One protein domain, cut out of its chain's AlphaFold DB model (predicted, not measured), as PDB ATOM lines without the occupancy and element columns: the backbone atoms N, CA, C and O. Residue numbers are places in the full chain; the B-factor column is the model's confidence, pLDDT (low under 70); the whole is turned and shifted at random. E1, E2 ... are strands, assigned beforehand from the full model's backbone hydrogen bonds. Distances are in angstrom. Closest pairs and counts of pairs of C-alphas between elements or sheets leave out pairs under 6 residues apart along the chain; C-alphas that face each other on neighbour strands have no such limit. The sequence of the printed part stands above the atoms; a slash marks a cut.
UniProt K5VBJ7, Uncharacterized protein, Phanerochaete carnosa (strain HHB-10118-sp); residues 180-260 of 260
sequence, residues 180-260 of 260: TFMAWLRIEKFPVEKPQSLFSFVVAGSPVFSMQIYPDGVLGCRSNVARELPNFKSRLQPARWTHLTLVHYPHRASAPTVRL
ATOM      1  N   THR A 180     -29.638 -23.012  45.109       92.38
ATOM      2  CA  THR A 180     -29.417 -23.851  43.940       92.38
ATOM      3  C   THR A 180     -28.394 -24.919  44.286       92.38
ATOM      4  O   THR A 180     -27.330 -24.618  44.820       92.38
ATOM      5  N   PHE A 181     -28.726 -26.168  43.981       92.25
ATOM      6  CA  PHE A 181     -27.797 -27.290  44.018       92.25
ATOM      7  C   PHE A 181     -27.576 -27.775  42.588       92.25
ATOM      8  O   PHE A 181     -28.541 -28.036  41.869       92.25
ATOM      9  N   MET A 182     -26.313 -27.881  42.177       94.19
ATOM     10  CA  MET A 182     -25.918 -28.378  40.860       94.19
ATOM     11  C   MET A 182     -24.790 -29.387  41.013       94.19
ATOM     12  O   MET A 182     -23.802 -29.104  41.690       94.19
ATOM     13  N   ALA A 183     -24.931 -30.548  40.380       92.69
ATOM     14  CA  ALA A 183     -23.893 -31.568  40.364       92.69
ATOM     15  C   ALA A 183     -23.973 -32.432  39.105       92.69
ATOM     16  O   ALA A 183     -25.057 -32.787  38.647       92.69
ATOM     17  N   TRP A 184     -22.814 -32.840  38.592       91.19
ATOM     18  CA  TRP A 184     -22.718 -33.999  37.709       91.19
ATOM     19  C   TRP A 184     -22.592 -35.255  38.562       91.19
ATOM     20  O   TRP A 184     -21.723 -35.335  39.429       91.19
ATOM     21  N   LEU A 185     -23.454 -36.238  38.321       91.25
ATOM     22  CA  LEU A 185     -23.469 -37.488  39.073       91.25
ATOM     23  C   LEU A 185     -23.641 -38.689  38.153       91.25
ATOM     24  O   LEU A 185     -24.325 -38.618  37.134       91.25
ATOM     25  N   ARG A 186     -23.027 -39.804  38.538       89.50
ATOM     26  CA  ARG A 186     -23.201 -41.113  37.914       89.50
ATOM     27  C   ARG A 186     -23.581 -42.105  38.998       89.50
ATOM     28  O   ARG A 186     -22.765 -42.441  39.851       89.50
ATOM     29  N   ILE A 187     -24.826 -42.559  38.964       91.44
ATOM     30  CA  ILE A 187     -25.346 -43.507  39.949       91.44
ATOM     31  C   ILE A 187     -25.188 -44.907  39.381       91.44
ATOM     32  O   ILE A 187     -25.849 -45.253  38.408       91.44
ATOM     33  N   GLU A 188     -24.307 -45.711  39.970       89.44
ATOM     34  CA  GLU A 188     -24.059 -47.082  39.503       89.44
ATOM     35  C   GLU A 188     -25.279 -47.987  39.724       89.44
ATOM     36  O   GLU A 188     -25.631 -48.777  38.850       89.44
ATOM     37  N   LYS A 189     -25.941 -47.859  40.881       90.81
ATOM     38  CA  LYS A 189     -27.124 -48.642  41.261       90.81
ATOM     39  C   LYS A 189     -28.096 -47.777  42.053       90.81
ATOM     40  O   LYS A 189     -27.671 -46.962  42.867       90.81
ATOM     41  N   PHE A 190     -29.390 -47.971  41.823       93.38
ATOM     42  CA  PHE A 190     -30.431 -47.340  42.631       93.38
ATOM     43  C   PHE A 190     -30.572 -48.033  43.988       93.38
ATOM     44  O   PHE A 190     -30.198 -49.204  44.120       93.38
ATOM     45  N   PRO A 191     -31.086 -47.323  45.008       92.94
ATOM     46  CA  PRO A 191     -31.414 -47.961  46.274       92.94
ATOM     47  C   PRO A 191     -32.442 -49.079  46.071       92.94
ATOM     48  O   PRO A 191     -33.284 -48.988  45.191       92.94
ATOM     49  N   VAL A 192     -32.396 -50.131  46.887       92.94
ATOM     50  CA  VAL A 192     -33.315 -51.277  46.736       92.94
ATOM     51  C   VAL A 192     -34.573 -51.104  47.587       92.94
ATOM     52  O   VAL A 192     -35.680 -51.333  47.114       92.94
ATOM     53  N   GLU A 193     -34.411 -50.676  48.838       92.12
ATOM     54  CA  GLU A 193     -35.498 -50.720  49.827       92.12
ATOM     55  C   GLU A 193     -36.160 -49.362  50.065       92.12
ATOM     56  O   GLU A 193     -37.380 -49.264  50.156       92.12
ATOM     57  N   LYS A 194     -35.356 -48.303  50.201       92.56
ATOM     58  CA  LYS A 194     -35.830 -46.985  50.636       92.56
ATOM     59  C   LYS A 194     -35.140 -45.851  49.888       92.56
ATOM     60  O   LYS A 194     -33.978 -46.011  49.508       92.56
ATOM     61  N   PRO A 195     -35.799 -44.690  49.737       92.88
ATOM     62  CA  PRO A 195     -35.177 -43.534  49.113       92.88
ATOM     63  C   PRO A 195     -33.887 -43.116  49.827       92.88
ATOM     64  O   PRO A 195     -33.808 -43.139  51.060       92.88
ATOM     65  N   GLN A 196     -32.885 -42.706  49.053       93.50
ATOM     66  CA  GLN A 196     -31.605 -42.203  49.562       93.50
ATOM     67  C   GLN A 196     -31.435 -40.727  49.223       93.50
ATOM     68  O   GLN A 196     -31.864 -40.275  48.165       93.50
ATOM     69  N   SER A 197     -30.822 -39.959  50.126       93.81
ATOM     70  CA  SER A 197     -30.613 -38.528  49.903       93.81
ATOM     71  C   SER A 197     -29.402 -38.291  49.005       93.81
ATOM     72  O   SER A 197     -28.314 -38.773  49.298       93.81
ATOM     73  N   LEU A 198     -29.600 -37.513  47.941       94.19
ATOM     74  CA  LEU A 198     -28.518 -37.004  47.091       94.19
ATOM     75  C   LEU A 198     -28.008 -35.642  47.578       94.19
ATOM     76  O   LEU A 198     -26.836 -35.317  47.437       94.19
ATOM     77  N   PHE A 199     -28.904 -34.839  48.151       94.62
ATOM     78  CA  PHE A 199     -28.604 -33.537  48.734       94.62
ATOM     79  C   PHE A 199     -29.531 -33.303  49.921       94.62
ATOM     80  O   PHE A 199     -30.721 -33.627  49.857       94.62
ATOM     81  N   SER A 200     -29.017 -32.705  50.993       94.06
ATOM     82  CA  SER A 200     -29.843 -32.299  52.123       94.06
ATOM     83  C   SER A 200     -29.348 -31.005  52.742       94.06
ATOM     84  O   SER A 200     -28.154 -30.717  52.760       94.06
ATOM     85  N   PHE A 201     -30.296 -30.236  53.267       92.38
ATOM     86  CA  PHE A 201     -30.030 -29.092  54.117       92.38
ATOM     87  C   PHE A 201     -30.413 -29.472  55.544       92.38
ATOM     88  O   PHE A 201     -31.585 -29.737  55.834       92.38
ATOM     89  N   VAL A 202     -29.421 -29.524  56.427       91.62
ATOM     90  CA  VAL A 202     -29.585 -29.952  57.817       91.62
ATOM     91  C   VAL A 202     -29.432 -28.742  58.729       91.62
ATOM     92  O   VAL A 202     -28.449 -28.014  58.643       91.62
ATOM     93  N   VAL A 203     -30.404 -28.536  59.615       89.69
ATOM     94  CA  VAL A 203     -30.397 -27.469  60.622       89.69
ATOM     95  C   VAL A 203     -30.548 -28.113  61.990       89.69
ATOM     96  O   VAL A 203     -31.463 -28.907  62.196       89.69
ATOM     97  N   ALA A 204     -29.645 -27.789  62.919       87.25
ATOM     98  CA  ALA A 204     -29.644 -28.343  64.278       87.25
ATOM     99  C   ALA A 204     -29.760 -29.888  64.307       87.25
ATOM    100  O   ALA A 204     -30.483 -30.458  65.116       87.25
ATOM    101  N   GLY A 205     -29.084 -30.567  63.373       86.44
ATOM    102  CA  GLY A 205     -29.084 -32.031  63.267       86.44
ATOM    103  C   GLY A 205     -30.312 -32.649  62.588       86.44
ATOM    104  O   GLY A 205     -30.333 -33.859  62.390       86.44
ATOM    105  N   SER A 206     -31.310 -31.857  62.181       89.00
ATOM    106  CA  SER A 206     -32.508 -32.348  61.486       89.00
ATOM    107  C   SER A 206     -32.549 -31.899  60.018       89.00
ATOM    108  O   SER A 206     -32.309 -30.721  59.738       89.00
ATOM    109  N   PRO A 207     -32.859 -32.791  59.055       89.88
ATOM    110  CA  PRO A 207     -32.999 -32.407  57.654       89.88
ATOM    111  C   PRO A 207     -34.255 -31.551  57.474       89.88
ATOM    112  O   PRO A 207     -35.365 -32.023  57.691       89.88
ATOM    113  N   VAL A 208     -34.081 -30.294  57.067       90.81
ATOM    114  CA  VAL A 208     -35.189 -29.363  56.779       90.81
ATOM    115  C   VAL A 208     -35.652 -29.491  55.331       90.81
ATOM    116  O   VAL A 208     -36.828 -29.289  55.018       90.81
ATOM    117  N   PHE A 209     -34.717 -29.853  54.456       91.56
ATOM    118  CA  PHE A 209     -34.940 -30.135  53.050       91.56
ATOM    119  C   PHE A 209     -34.045 -31.300  52.624       91.56
ATOM    120  O   PHE A 209     -32.885 -31.377  53.026       91.56
ATOM    121  N   SER A 210     -34.560 -32.197  51.792       93.06
ATOM    122  CA  SER A 210     -33.791 -33.289  51.207       93.06
ATOM    123  C   SER A 210     -34.283 -33.579  49.798       93.06
ATOM    124  O   SER A 210     -35.480 -33.735  49.574       93.06
ATOM    125  N   MET A 211     -33.352 -33.669  48.856       93.44
ATOM    126  CA  MET A 211     -33.580 -34.277  47.554       93.44
ATOM    127  C   MET A 211     -33.184 -35.746  47.635       93.44
ATOM    128  O   MET A 211     -32.100 -36.080  48.134       93.44
ATOM    129  N   GLN A 212     -34.065 -36.612  47.147       94.00
ATOM    130  CA  GLN A 212     -33.945 -38.055  47.281       94.00
ATOM    131  C   GLN A 212     -34.083 -38.753  45.933       94.00
ATOM    132  O   GLN A 212     -34.770 -38.261  45.039       94.00
ATOM    133  N   ILE A 213     -33.444 -39.912  45.816       94.31
ATOM    134  CA  ILE A 213     -33.638 -40.860  44.724       94.31
ATOM    135  C   ILE A 213     -34.356 -42.103  45.239       94.31
ATOM    136  O   ILE A 213     -33.999 -42.641  46.289       94.31
ATOM    137  N   TYR A 214     -35.370 -42.538  44.502       94.12
ATOM    138  CA  TYR A 214     -36.194 -43.703  44.801       94.12
ATOM    139  C   TYR A 214     -35.647 -44.965  44.111       94.12
ATOM    140  O   TYR A 214     -34.829 -44.855  43.191       94.12
ATOM    141  N   PRO A 215     -36.089 -46.170  44.524       94.75
ATOM    142  CA  PRO A 215     -35.625 -47.423  43.922       94.75
ATOM    143  C   PRO A 215     -35.844 -47.559  42.415       94.75
ATOM    144  O   PRO A 215     -35.092 -48.245  41.727       94.75
ATOM    145  N   ASP A 216     -36.842 -46.866  41.875       93.44
ATOM    146  CA  ASP A 216     -37.145 -46.843  40.447       93.44
ATOM    147  C   ASP A 216     -36.364 -45.759  39.673       93.44
ATOM    148  O   ASP A 216     -36.636 -45.517  38.495       93.44
ATOM    149  N   GLY A 217     -35.410 -45.087  40.326       93.94
ATOM    150  CA  GLY A 217     -34.592 -44.020  39.748       93.94
ATOM    151  C   GLY A 217     -35.306 -42.674  39.630       93.94
ATOM    152  O   GLY A 217     -34.751 -41.734  39.053       93.94
ATOM    153  N   VAL A 218     -36.535 -42.556  40.143       94.12
ATOM    154  CA  VAL A 218     -37.256 -41.285  40.189       94.12
ATOM    155  C   VAL A 218     -36.671 -40.402  41.283       94.12
ATOM    156  O   VAL A 218     -36.265 -40.872  42.346       94.12
ATOM    157  N   LEU A 219     -36.599 -39.104  41.009       93.44
ATOM    158  CA  LEU A 219     -36.196 -38.113  41.995       93.44
ATOM    159  C   LEU A 219     -37.425 -37.571  42.722       93.44
ATOM    160  O   LEU A 219     -38.476 -37.363  42.118       93.44
ATOM    161  N   GLY A 220     -37.266 -37.247  43.996       91.31
ATOM    162  CA  GLY A 220     -38.268 -36.522  44.766       91.31
ATOM    163  C   GLY A 220     -37.628 -35.570  45.762       91.31
ATOM    164  O   GLY A 220     -36.402 -35.477  45.885       91.31
ATOM    165  N   CYS A 221     -38.470 -34.821  46.460       90.31
ATOM    166  CA  CYS A 221     -38.039 -33.928  47.522       90.31
ATOM    167  C   CYS A 221     -38.862 -34.167  48.783       90.31
ATOM    168  O   CYS A 221     -40.028 -34.551  48.746       90.31
ATOM    169  N   ARG A 222     -38.246 -33.884  49.920       88.75
ATOM    170  CA  ARG A 222     -38.876 -33.913  51.231       88.75
ATOM    171  C   ARG A 222     -38.534 -32.628  51.957       88.75
ATOM    172  O   ARG A 222     -37.384 -32.194  51.948       88.75
ATOM    173  N   SER A 223     -39.530 -32.022  52.589       86.62
ATOM    174  CA  SER A 223     -39.351 -30.836  53.424       86.62
ATOM    175  C   SER A 223     -40.077 -31.003  54.757       86.62
ATOM    176  O   SER A 223     -40.921 -31.885  54.912       86.62
ATOM    177  N   ASN A 224     -39.787 -30.138  55.725       80.06
ATOM    178  CA  ASN A 224     -40.530 -30.134  56.990       80.06
ATOM    179  C   ASN A 224     -41.999 -29.717  56.823       80.06
ATOM    180  O   ASN A 224     -42.840 -30.123  57.621       80.06
ATOM    181  N   VAL A 225     -42.306 -28.921  55.794       74.50
ATOM    182  CA  VAL A 225     -43.661 -28.412  55.522       74.50
ATOM    183  C   VAL A 225     -44.505 -29.456  54.786       74.50
ATOM    184  O   VAL A 225     -45.681 -29.628  55.085       74.50
ATOM    185  N   ALA A 226     -43.888 -30.187  53.858       70.75
ATOM    186  CA  ALA A 226     -44.499 -31.279  53.116       70.75
ATOM    187  C   ALA A 226     -43.611 -32.518  53.244       70.75
ATOM    188  O   ALA A 226     -42.521 -32.572  52.659       70.75
ATOM    189  N   ARG A 227     -44.085 -33.497  54.030       65.88
ATOM    190  CA  ARG A 227     -43.353 -34.744  54.314       65.88
ATOM    191  C   ARG A 227     -43.013 -35.522  53.041       65.88
ATOM    192  O   ARG A 227     -41.987 -36.194  53.029       65.88
ATOM    193  N   GLU A 228     -43.815 -35.369  51.991       66.88
ATOM    194  CA  GLU A 228     -43.561 -35.888  50.648       66.88
ATOM    195  C   GLU A 228     -43.949 -34.807  49.634       66.88
ATOM    196  O   GLU A 228     -45.107 -34.391  49.571       66.88
ATOM    197  N   LEU A 229     -42.973 -34.290  48.884       67.06
ATOM    198  CA  LEU A 229     -43.258 -33.483  47.698       67.06
ATOM    199  C   LEU A 229     -43.484 -34.427  46.513       67.06
ATOM    200  O   LEU A 229     -42.910 -35.518  46.493       67.06
ATOM    201  N   PRO A 230     -44.296 -34.027  45.520       71.94
ATOM    202  CA  PRO A 230     -44.537 -34.858  44.353       71.94
ATOM    203  C   PRO A 230     -43.221 -35.230  43.670       71.94
ATOM    204  O   PRO A 230     -42.332 -34.394  43.486       71.94
ATOM    205  N   ASN A 231     -43.130 -36.499  43.284       80.19
ATOM    206  CA  ASN A 231     -42.022 -37.024  42.507       80.19
ATOM    207  C   ASN A 231     -41.835 -36.217  41.219       80.19
ATOM    208  O   ASN A 231     -42.800 -35.854  40.536       80.19
ATOM    209  N   PHE A 232     -40.581 -35.964  40.858       83.25
ATOM    210  CA  PHE A 232     -40.266 -35.382  39.566       83.25
ATOM    211  C   PHE A 232     -40.589 -36.398  38.471       83.25
ATOM    212  O   PHE A 232     -40.345 -37.593  38.612       83.25
ATOM    213  N   LYS A 233     -41.125 -35.923  37.344       82.19
ATOM    214  CA  LYS A 233     -41.454 -36.795  36.203       82.19
ATOM    215  C   LYS A 233     -40.214 -37.448  35.585       82.19
ATOM    216  O   LYS A 233     -40.326 -38.458  34.898       82.19
ATOM    217  N   SER A 234     -39.047 -36.848  35.793       82.38
ATOM    218  CA  SER A 234     -37.798 -37.274  35.183       82.38
ATOM    219  C   SER A 234     -37.158 -38.419  35.973       82.38
ATOM    220  O   SER A 234     -36.966 -38.322  37.186       82.38
ATOM    221  N   ARG A 235     -36.800 -39.493  35.266       91.12
ATOM    222  CA  ARG A 235     -36.151 -40.688  35.818       91.12
ATOM    223  C   ARG A 235     -34.678 -40.712  35.431       91.12
ATOM    224  O   ARG A 235     -34.344 -40.563  34.254       91.12
ATOM    225  N   LEU A 236     -33.810 -40.936  36.411       93.25
ATOM    226  CA  LEU A 236     -32.387 -41.128  36.169       93.25
ATOM    227  C   LEU A 236     -32.129 -42.482  35.512       93.25
ATOM    228  O   LEU A 236     -32.855 -43.449  35.723       93.25
ATOM    229  N   GLN A 237     -31.071 -42.545  34.710       93.06
ATOM    230  CA  GLN A 237     -30.588 -43.794  34.133       93.06
ATOM    231  C   GLN A 237     -29.363 -44.258  34.927       93.06
ATOM    232  O   GLN A 237     -28.452 -43.451  35.144       93.06
ATOM    233  N   PRO A 238     -29.311 -45.527  35.365       91.94
ATOM    234  CA  PRO A 238     -28.151 -46.033  36.079       91.94
ATOM    235  C   PRO A 238     -26.934 -46.069  35.149       91.94
ATOM    236  O   PRO A 238     -27.060 -46.152  33.924       91.94
ATOM    237  N   ALA A 239     -25.744 -45.976  35.737       87.62
ATOM    238  CA  ALA A 239     -24.450 -45.970  35.057       87.62
ATOM    239  C   ALA A 239     -24.297 -44.889  33.962       87.62
ATOM    240  O   ALA A 239     -23.415 -44.988  33.107       87.62
ATOM    241  N   ARG A 240     -25.118 -43.830  34.000       88.31
ATOM    242  CA  ARG A 240     -25.001 -42.660  33.123       88.31
ATOM    243  C   ARG A 240     -24.702 -41.408  33.925       88.31
ATOM    244  O   ARG A 240     -25.276 -41.173  34.986       88.31
ATOM    245  N   TRP A 241     -23.810 -40.593  33.379       86.94
ATOM    246  CA  TRP A 241     -23.582 -39.249  33.882       86.94
ATOM    247  C   TRP A 241     -24.803 -38.382  33.604       86.94
ATOM    248  O   TRP A 241     -25.275 -38.315  32.471       86.94
ATOM    249  N   THR A 242     -25.304 -37.738  34.650       91.81
ATOM    250  CA  THR A 242     -26.455 -36.840  34.592       91.81
ATOM    251  C   THR A 242     -26.102 -35.527  35.270       91.81
ATOM    252  O   THR A 242     -25.494 -35.529  36.343       91.81
ATOM    253  N   HIS A 243     -26.483 -34.413  34.649       92.75
ATOM    254  CA  HIS A 243     -26.364 -33.095  35.248       92.75
ATOM    255  C   HIS A 243     -27.633 -32.789  36.034       92.75
ATOM    256  O   HIS A 243     -28.686 -32.529  35.467       92.75
ATOM    257  N   LEU A 244     -27.544 -32.835  37.355       93.31
ATOM    258  CA  LEU A 244     -28.677 -32.578  38.224       93.31
ATOM    259  C   LEU A 244     -28.656 -31.125  38.681       93.31
ATOM    260  O   LEU A 244     -27.721 -30.703  39.355       93.31
ATOM    261  N   THR A 245     -29.704 -30.373  38.342       93.88
ATOM    262  CA  THR A 245     -29.922 -29.009  38.837       93.88
ATOM    263  C   THR A 245     -31.226 -28.937  39.614       93.88
ATOM    264  O   THR A 245     -32.302 -29.156  39.059       93.88
ATOM    265  N   LEU A 246     -31.133 -28.582  40.892       91.12
ATOM    266  CA  LEU A 246     -32.259 -28.299  41.771       91.12
ATOM    267  C   LEU A 246     -32.273 -26.807  42.100       91.12
ATOM    268  O   LEU A 246     -31.299 -26.277  42.636       91.12
ATOM    269  N   VAL A 247     -33.406 -26.154  41.848       90.31
ATOM    270  CA  VAL A 247     -33.637 -24.762  42.248       90.31
ATOM    271  C   VAL A 247     -34.799 -24.709  43.231       90.31
ATOM    272  O   VAL A 247     -35.918 -25.120  42.910       90.31
ATOM    273  N   HIS A 248     -34.520 -24.205  44.431       87.56
ATOM    274  CA  HIS A 248     -35.506 -23.974  45.477       87.56
ATOM    275  C   HIS A 248     -35.793 -22.480  45.606       87.56
ATOM    276  O   HIS A 248     -34.896 -21.692  45.913       87.56
ATOM    277  N   TYR A 249     -37.064 -22.112  45.467       83.81
ATOM    278  CA  TYR A 249     -37.549 -20.748  45.642       83.81
ATOM    279  C   TYR A 249     -38.232 -20.588  47.010       83.81
ATOM    280  O   TYR A 249     -38.946 -21.490  47.445       83.81
ATOM    281  N   PRO A 250     -38.064 -19.447  47.697       72.25
ATOM    282  CA  PRO A 250     -38.629 -19.216  49.031       72.25
ATOM    283  C   PRO A 250     -40.149 -18.950  49.037       72.25
ATOM    284  O   PRO A 250     -40.751 -18.844  50.106       72.25
ATOM    285  N   HIS A 251     -40.790 -18.809  47.873       70.75
ATOM    286  CA  HIS A 251     -42.183 -18.375  47.772       70.75
ATOM    287  C   HIS A 251     -43.173 -19.544  47.954       70.75
ATOM    288  O   HIS A 251     -43.043 -20.592  47.327       70.75
ATOM    289  N   ARG A 252     -44.223 -19.363  48.772       57.84
ATOM    290  CA  ARG A 252     -45.202 -20.428  49.108       57.84
ATOM    291  C   ARG A 252     -45.957 -21.009  47.904       57.84
ATOM    292  O   ARG A 252     -46.474 -22.114  48.001       57.84
ATOM    293  N   ALA A 253     -46.026 -20.276  46.793       60.41
ATOM    294  CA  ALA A 253     -46.704 -20.707  45.565       60.41
ATOM    295  C   ALA A 253     -45.773 -21.353  44.519       60.41
ATOM    296  O   ALA A 253     -46.243 -21.760  43.460       60.41
ATOM    297  N   SER A 254     -44.462 -21.434  44.773       60.09
ATOM    298  CA  SER A 254     -43.503 -22.031  43.835       60.09
ATOM    299  C   SER A 254     -43.098 -23.431  44.281       60.09
ATOM    300  O   SER A 254     -42.553 -23.606  45.369       60.09
ATOM    301  N   ALA A 255     -43.325 -24.424  43.423       61.53
ATOM    302  CA  ALA A 255     -42.752 -25.750  43.604       61.53
ATOM    303  C   ALA A 255     -41.246 -25.720  43.280       61.53
ATOM    304  O   ALA A 255     -40.844 -25.014  42.348       61.53
ATOM    305  N   PRO A 256     -40.401 -26.477  44.006       66.00
ATOM    306  CA  PRO A 256     -39.018 -26.672  43.590       66.00
ATOM    307  C   PRO A 256     -38.997 -27.303  42.196       66.00
ATOM    308  O   PRO A 256     -39.804 -28.177  41.878       66.00
ATOM    309  N   THR A 257     -38.062 -26.862  41.362       68.06
ATOM    310  CA  THR A 257     -37.913 -27.374  39.995       68.06
ATOM    311  C   THR A 257     -36.604 -28.130  39.870       68.06
ATOM    312  O   THR A 257     -35.560 -27.624  40.291       68.06
ATOM    313  N   VAL A 258     -36.662 -29.311  39.255       67.12
ATOM    314  CA  VAL A 258     -35.487 -30.105  38.889       67.12
ATOM    315  C   VAL A 258     -35.353 -30.139  37.375       67.12
ATOM    316  O   VAL A 258     -36.328 -30.384  36.662       67.12
ATOM    317  N   ARG A 259     -34.136 -29.890  36.897       68.56
ATOM    318  CA  ARG A 259     -33.730 -30.085  35.503       68.56
ATOM    319  C   ARG A 259     -32.654 -31.171  35.466       68.56
ATOM    320  O   ARG A 259     -31.762 -31.163  36.317       68.56
ATOM    321  N   LEU A 260     -32.805 -32.098  34.518       65.56
ATOM    322  CA  LEU A 260     -31.865 -33.176  34.204       65.56
ATOM    323  C   LEU A 260     -31.213 -32.922  32.847       65.56
ATOM    324  O   LEU A 260     -31.913 -32.319  32.000       65.56
TER     325      LEU A 260
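Overview. This is residues 180 to 260 of the 260 residues of an uncharacterized protein of Phanerochaete carnosa (strain HHB-10118-sp) (UniProt K5VBJ7). Two small three-stranded sheets lie partly face to face as a loose sandwich, E1, E5 and E6 in one layer and E2, E3 and E4 in the other. E2 and E3 bend sharply, and their hairpin end turns away from the first sheet. The printed part has 81 residues, with no named helix and six strands, E1 to E6 in turn; it is all strand by its named elements, which hold 39 residues, under half. Both sheets are antiparallel, in the orders E1, E5, E6 and E2, E3, E4. The whole is compact, with a radius of gyration of the C-alphas of 12.5 A and spans of 35 by 24 by 20 A.

Arrangement. E1, residues 180 to 186, is antiparallel to E5, residues 241 to 248, at 163 degrees; N 183 and O 244 are 3.0 A apart, within hydrogen-bond range. E2, residues 196 to 203, bends by 78 degrees at residue 199. It forms a hairpin with E3, residues 206 to 213, which bends by 74 degrees at residue 209; N 201 and O 209 are 2.8 A apart. E3 forms a hairpin with E4, residues 219 to 223, with N 212 and O 220 at 2.9 A. E2, E3 and E4 make a meander, each strand the antiparallel neighbour of the one before, in a twisted sheet. E5 forms a hairpin with E6, residues 257 to 259, with N 245 and O 259 at 3.0 A. The closest C-alphas of E1 and E2, those of Phe 181 and Phe 199, are 7.9 A apart. E3 and E5 are only just apart, at 8.4 A.

Along the chain. E1 begins at C-alpha 180, (-29.417, -23.851, 43.940), and measures 19.3 A from first to last C-alpha. E2 measures 18.5 A, E3 18.8 A, E4 13.9 A and E5 22.6 A. E6, 6.7 A, ends at C-alpha 259, (-33.730, -30.085, 35.503).

Size, cuts and confidence. The C-alphas farthest apart, those of Ala 239 and Arg 252, are 35.8 A apart. The printed part has no cut. Residues 224 to 240 make the long link from E4 to E5. The pLDDT is under 70 at residues 227 to 229 and 252 to 260.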